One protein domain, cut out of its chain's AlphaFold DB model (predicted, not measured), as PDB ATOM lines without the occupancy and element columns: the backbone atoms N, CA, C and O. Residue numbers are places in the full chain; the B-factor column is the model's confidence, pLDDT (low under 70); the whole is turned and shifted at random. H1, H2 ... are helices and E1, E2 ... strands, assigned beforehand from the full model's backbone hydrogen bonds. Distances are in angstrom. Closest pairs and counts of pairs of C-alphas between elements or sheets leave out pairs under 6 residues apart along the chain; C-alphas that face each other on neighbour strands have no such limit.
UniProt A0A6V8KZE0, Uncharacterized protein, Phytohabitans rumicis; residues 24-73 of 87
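This is residues 24 to 73 of the 87 residues of an uncharacterized protein of Phytohabitans rumicis (UniProt A0A6V8KZE0). A hairpin of two antiparallel strands, E2 and E3, has one short helix, H1, packed on E2, and the looping residues 24 to 35 make one end of the longest axis. The printed part has 50 residues, under half in named elements, which run E1, H1, E2, E3: a mixed class. It is compact, with a radius of gyration of the C-alphas of 11.0 A and spans of 32 by 22 by 13 A.

Start at E1, residues 36 to 38, which pairs with no named strand; its closest C-alpha pair with E3, residues 67 to 72, is Leu 36 and Val 67, 5.1 A. Next comes H1, residues 44 to 53, with every O i to N i+4 pair within hydrogen-bond range. Its closest C-alpha pair with E2, residues 56 to 60, is Leu 51 and Ala 57, 6.1 A. In the hairpin of E2 and E3, at 153 degrees, find N 57 and O 71 within hydrogen-bond range, 2.8 A. H1 and E3 are apart.

Find C-alpha 36 at (217.689, 186.792, 103.965), where E1 begins, 6.6 A long. H1 measures 14.5 A and E2 12.7 A. E3, 13.9 A, ends at C-alpha 72, (230.843, 185.095, 115.187).

The farthest C-alphas, Phe 25 and Met 73, are 32.4 A apart. The printed part has no cut and no long link. Look for pLDDT under 70 at residues 24 to 27 and 37 to 42.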
ATOM      1  N   CYS A  24     208.336 183.792 101.984       60.97
ATOM      2  CA  CYS A  24     207.669 185.073 102.124       60.97
ATOM      3  C   CYS A  24     207.131 185.537 100.766       60.97
ATOM      4  O   CYS A  24     207.803 186.260 100.040       60.97
ATOM      5  N   PHE A  25     205.887 185.164 100.441       56.78
ATOM      6  CA  PHE A  25     205.156 185.742  99.298       56.78
ATOM      7  C   PHE A  25     204.873 187.252  99.484       56.78
ATOM      8  O   PHE A  25     204.681 187.977  98.514       56.78
ATOM      9  N   ALA A  26     204.880 187.728 100.736       65.06
ATOM     10  CA  ALA A  26     204.805 189.128 101.163       65.06
ATOM     11  C   ALA A  26     205.844 189.385 102.275       65.06
ATOM     12  O   ALA A  26     206.417 188.431 102.799       65.06
ATOM     13  N   GLN A  27     206.088 190.644 102.675       67.31
ATOM     14  CA  GLN A  27     206.980 190.941 103.812       67.31
ATOM     15  C   GLN A  27     206.578 190.121 105.049       67.31
ATOM     16  O   GLN A  27     205.452 190.211 105.530       67.31
ATOM     17  N   CYS A  28     207.510 189.325 105.579       74.69
ATOM     18  CA  CYS A  28     207.276 188.545 106.792       74.69
ATOM     19  C   CYS A  28     207.027 189.468 107.979       74.69
ATOM     20  O   CYS A  28     207.876 190.298 108.273       74.69
ATOM     21  N   ASN A  29     205.958 189.274 108.749       76.62
ATOM     22  CA  ASN A  29     205.712 190.106 109.935       76.62
ATOM     23  C   ASN A  29     206.765 189.907 111.042       76.62
ATOM     24  O   ASN A  29     207.083 190.858 111.751       76.62
ATOM     25  N   GLY A  30     207.342 188.701 111.149       77.62
ATOM     26  CA  GLY A  30     208.380 188.379 112.135       77.62
ATOM     27  C   GLY A  30     209.692 189.138 111.922       77.62
ATOM     28  O   GLY A  30     210.193 189.772 112.842       77.62
ATOM     29  N   CYS A  31     210.236 189.120 110.701       73.50
ATOM     30  CA  CYS A  31     211.479 189.824 110.369       73.50
ATOM     31  C   CYS A  31     211.279 191.084 109.526       73.50
ATOM     32  O   CYS A  31     212.260 191.651 109.082       73.50
ATOM     33  N   ARG A  32     210.050 191.513 109.231       74.06
ATOM     34  CA  ARG A  32     209.711 192.669 108.370       74.06
ATOM     35  C   ARG A  32     210.443 192.703 107.020       74.06
ATOM     36  O   ARG A  32     210.748 193.770 106.499       74.06
ATOM     37  N   GLY A  33     210.739 191.528 106.461       70.19
ATOM     38  CA  GLY A  33     211.503 191.387 105.217       70.19
ATOM     39  C   GLY A  33     213.025 191.528 105.359       70.19
ATOM     40  O   GLY A  33     213.713 191.490 104.346       70.19
ATOM     41  N   TYR A  34     213.558 191.657 106.579       71.06
ATOM     42  CA  TYR A  34     215.003 191.689 106.846       71.06
ATOM     43  C   TYR A  34     215.666 190.307 106.781       71.06
ATOM     44  O   TYR A  34     216.873 190.227 106.599       71.06
ATOM     45  N   GLY A  35     214.896 189.225 106.940       71.06
ATOM     46  CA  GLY A  35     215.429 187.865 106.867       71.06
ATOM     47  C   GLY A  35     215.841 187.501 105.443       71.06
ATOM     48  O   GLY A  35     214.996 187.484 104.543       71.06
ATOM     49  N   LEU A  36     217.116 187.169 105.254       72.19
ATOM     50  CA  LEU A  36     217.689 186.792 103.965       72.19
ATOM     51  C   LEU A  36     217.972 185.289 103.905       72.19
ATOM     52  O   LEU A  36     218.292 184.662 104.916       72.19
ATOM     53  N   PHE A  37     217.866 184.705 102.714       69.50
ATOM     54  CA  PHE A  37     218.297 183.335 102.455       69.50
ATOM     55  C   PHE A  37     219.319 183.346 101.312       69.50
ATOM     56  O   PHE A  37     219.057 183.966 100.281       69.50
ATOM     57  N   PRO A  38     220.497 182.731 101.468       67.25
ATOM     58  CA  PRO A  38     221.479 182.707 100.397       67.25
ATOM     59  C   PRO A  38     221.003 181.782  99.267       67.25
ATOM     60  O   PRO A  38     220.671 180.621  99.499       67.25
ATOM     61  N   ALA A  39     220.954 182.322  98.048       64.38
ATOM     62  CA  ALA A  39     220.363 181.686  96.870       64.38
ATOM     63  C   ALA A  39     221.083 180.401  96.441       64.38
ATOM     64  O   ALA A  39     220.471 179.522  95.841       64.38
ATOM     65  N   ASP A  40     222.365 180.281  96.786       65.06
ATOM     66  CA  ASP A  40     223.228 179.170  96.373       65.06
ATOM     67  C   ASP A  40     223.097 177.924  97.269       65.06
ATOM     68  O   ASP A  40     223.776 176.919  97.053       65.06
ATOM     69  N   TYR A  41     222.226 177.959  98.282       67.44
ATOM     70  CA  TYR A  41     222.025 176.841  99.199       67.44
ATOM     71  C   TYR A  41     220.713 176.115  98.927       67.44
ATOM     72  O   TYR A  41     219.628 176.663  99.091       67.44
ATOM     73  N   ALA A  42     220.818 174.830  98.594       66.69
ATOM     74  CA  ALA A  42     219.664 173.964  98.359       66.69
ATOM     75  C   ALA A  42     218.929 173.557  99.651       66.69
ATOM     76  O   ALA A  42     217.794 173.089  99.590       66.69
ATOM     77  N   CYS A  43     219.570 173.690 100.821       73.62
ATOM     78  CA  CYS A  43     218.995 173.263 102.091       73.62
ATOM     79  C   CYS A  43     219.472 174.100 103.290       73.62
ATOM     80  O   CYS A  43     220.599 174.595 103.310       73.62
ATOM     81  N   LEU A  44     218.624 174.232 104.319       74.94
ATOM     82  CA  LEU A  44     218.948 174.984 105.540       74.94
ATOM     83  C   LEU A  44     220.140 174.366 106.292       74.94
ATOM     84  O   LEU A  44     221.013 175.089 106.762       74.94
ATOM     85  N   GLY A  45     220.214 173.032 106.353       79.12
ATOM     86  CA  GLY A  45     221.350 172.325 106.956       79.12
ATOM     87  C   GLY A  45     222.670 172.609 106.234       79.12
ATOM     88  O   GLY A  45     223.677 172.883 106.874       79.12
ATOM     89  N   CYS A  46     222.636 172.671 104.901       80.56
ATOM     90  CA  CYS A  46     223.777 172.973 104.040       80.56
ATOM     91  C   CYS A  46     224.351 174.367 104.355       80.56
ATOM     92  O   CYS A  46     225.567 174.563 104.395       80.56
ATOM     93  N   LEU A  47     223.463 175.339 104.595       80.12
ATOM     94  CA  LEU A  47     223.833 176.685 105.024       80.12
ATOM     95  C   LEU A  47     224.484 176.670 106.410       80.12
ATOM     96  O   LEU A  47     225.555 177.246 106.587       80.12
ATOM     97  N   VAL A  48     223.858 175.997 107.377       82.88
ATOM     98  CA  VAL A  48     224.368 175.900 108.753       82.88
ATOM     99  C   VAL A  48     225.755 175.251 108.783       82.88
ATOM    100  O   VAL A  48     226.656 175.800 109.407       82.88
ATOM    101  N   GLU A  49     225.972 174.154 108.056       84.69
ATOM    102  CA  GLU A  49     227.284 173.500 107.960       84.69
ATOM    103  C   GLU A  49     228.364 174.434 107.397       84.69
ATOM    104  O   GLU A  49     229.483 174.487 107.915       84.69
ATOM    105  N   ASN A  50     228.044 175.209 106.357       83.44
ATOM    106  CA  ASN A  50     228.987 176.171 105.788       83.44
ATOM    107  C   ASN A  50     229.271 177.361 106.705       83.44
ATOM    108  O   ASN A  50     230.403 177.848 106.713       83.44
ATOM    109  N   LEU A  51     228.286 177.819 107.477       82.75
ATOM    110  CA  LEU A  51     228.487 178.865 108.480       82.75
ATOM    111  C   LEU A  51     229.337 178.351 109.646       82.75
ATOM    112  O   LEU A  51     230.293 179.021 110.029       82.75
ATOM    113  N   ILE A  52     229.094 177.127 110.123       84.38
ATOM    114  CA  ILE A  52     229.906 176.488 111.169       84.38
ATOM    115  C   ILE A  52     231.368 176.364 110.725       84.38
ATOM    116  O   ILE A  52     232.261 176.709 111.497       84.38
ATOM    117  N   ARG A  53     231.631 175.959 109.472       84.00
ATOM    118  CA  ARG A  53     232.998 175.931 108.904       84.00
ATOM    119  C   ARG A  53     233.691 177.298 108.919       84.00
ATOM    120  O   ARG A  53     234.914 177.369 108.987       84.00
ATOM    121  N   GLN A  54     232.914 178.375 108.867       82.69
ATOM    122  CA  GLN A  54     233.391 179.757 108.940       82.69
ATOM    123  C   GLN A  54     233.363 180.323 110.365       82.69
ATOM    124  O   GLN A  54     233.676 181.493 110.557       82.69
ATOM    125  N   HIS A  55     233.032 179.500 111.363       84.44
ATOM    126  CA  HIS A  55     232.866 179.903 112.757       84.44
ATOM    127  C   HIS A  55     231.781 180.971 112.943       84.44
ATOM    128  O   HIS A  55     231.895 181.867 113.775       84.44
ATOM    129  N   LEU A  56     230.708 180.860 112.161       84.50
ATOM    130  CA  LEU A  56     229.518 181.695 112.233       84.50
ATOM    131  C   LEU A  56     228.306 180.845 112.635       84.50
ATOM    132  O   LEU A  56     228.147 179.714 112.172       84.50
ATOM    133  N   ALA A  57     227.423 181.404 113.455       84.75
ATOM    134  CA  ALA A  57     226.127 180.825 113.785       84.75
ATOM    135  C   ALA A  57     225.001 181.749 113.286       84.75
ATOM    136  O   ALA A  57     224.983 182.928 113.643       84.75
ATOM    137  N   PRO A  58     224.061 181.261 112.460       83.75
ATOM    138  CA  PRO A  58     222.945 182.075 111.997       83.75
ATOM    139  C   PRO A  58     221.886 182.277 113.081       83.75
ATOM    140  O   PRO A  58     221.493 181.336 113.771       83.75
ATOM    141  N   VAL A  59     221.349 183.494 113.158       84.12
ATOM    142  CA  VAL A  59     220.107 183.784 113.878       84.12
ATOM    143  C   VAL A  59     218.963 183.734 112.877       84.12
ATOM    144  O   VAL A  59     218.911 184.522 111.932       84.12
ATOM    145  N   PHE A  60     218.037 182.802 113.079       84.25
ATOM    146  CA  PHE A  60     216.887 182.627 112.201       84.25
ATOM    147  C   PHE A  60     215.665 183.391 112.704       84.25
ATOM    148  O   PHE A  60     215.369 183.426 113.899       84.25
ATOM    149  N   CYS A  61     214.897 183.953 111.773       83.44
ATOM    150  CA  CYS A  61     213.551 184.415 112.063       83.44
ATOM    151  C   CYS A  61     212.662 183.205 112.402       83.44
ATOM    152  O   CYS A  61     212.530 182.315 111.560       83.44
ATOM    153  N   PRO A  62     211.972 183.186 113.555       82.50
ATOM    154  CA  PRO A  62     211.126 182.056 113.943       82.50
ATOM    155  C   PRO A  62     209.904 181.882 113.029       82.50
ATOM    156  O   PRO A  62     209.282 180.828 113.022       82.50
ATOM    157  N   THR A  63     209.540 182.918 112.264       81.06
ATOM    158  CA  THR A  63     208.356 182.911 111.395       81.06
ATOM    159  C   THR A  63     208.653 182.399 109.989       81.06
ATOM    160  O   THR A  63     207.825 181.706 109.413       81.06
ATOM    161  N   CYS A  64     209.805 182.753 109.412       76.69
ATOM    162  CA  CYS A  64     210.114 182.440 108.012       76.69
ATOM    163  C   CYS A  64     211.445 181.712 107.802       76.69
ATOM    164  O   CYS A  64     211.797 181.403 106.668       76.69
ATOM    165  N   SER A  65     212.202 181.448 108.869       79.25
ATOM    166  CA  SER A  65     213.539 180.835 108.820       79.25
ATOM    167  C   SER A  65     214.569 181.601 107.977       79.25
ATOM    168  O   SER A  65     215.631 181.073 107.662       79.25
ATOM    169  N   GLY A  66     214.289 182.859 107.621       80.62
ATOM    170  CA  GLY A  66     215.287 183.752 107.032       80.62
ATOM    171  C   GLY A  66     216.363 184.104 108.058       80.62
ATOM    172  O   GLY A  66     216.047 184.308 109.232       80.62
ATOM    173  N   VAL A  67     217.616 184.193 107.622       82.06
ATOM    174  CA  VAL A  67     218.737 184.630 108.459       82.06
ATOM    175  C   VAL A  67     218.606 186.129 108.690       82.06
ATOM    176  O   VAL A  67     218.580 186.902 107.732       82.06
ATOM    177  N   VAL A  68     218.478 186.534 109.949       83.25
ATOM    178  CA  VAL A  68     218.367 187.947 110.346       83.25
ATOM    179  C   VAL A  68     219.670 188.498 110.915       83.25
ATOM    180  O   VAL A  68     219.844 189.712 110.925       83.25
ATOM    181  N   ASP A  69     220.570 187.621 111.367       80.75
ATOM    182  CA  ASP A  69     221.881 187.991 111.899       80.75
ATOM    183  C   ASP A  69     222.871 186.810 111.836       80.75
ATOM    184  O   ASP A  69     222.464 185.657 111.645       80.75
ATOM    185  N   LEU A  70     224.165 187.092 112.007       82.88
ATOM    186  CA  LEU A  70     225.250 186.111 112.086       82.88
ATOM    187  C   LEU A  70     226.108 186.381 113.328       82.88
ATOM    188  O   LEU A  70     226.711 187.442 113.466       82.88
ATOM    189  N   ILE A  71     226.222 185.387 114.203       81.75
ATOM    190  CA  ILE A  71     227.054 185.448 115.404       81.75
ATOM    191  C   ILE A  71     228.418 184.849 115.076       81.75
ATOM    192  O   ILE A  71     228.510 183.685 114.688       81.75
ATOM    193  N   ASN A  72     229.486 185.624 115.256       83.19
ATOM    194  CA  ASN A  72     230.843 185.095 115.187       83.19
ATOM    195  C   ASN A  72     231.153 184.304 116.462       83.19
ATOM    196  O   ASN A  72     231.098 184.846 117.561       83.19
ATOM    197  N   MET A  73     231.469 183.020 116.302       80.38
ATOM    198  CA  MET A  73     231.733 182.090 117.402       80.38
ATOM    199  C   MET A  73     233.163 182.197 117.955       80.38
ATOM    200  O   MET A  73     233.446 181.624 119.003       80.38
TER     201      MET A  73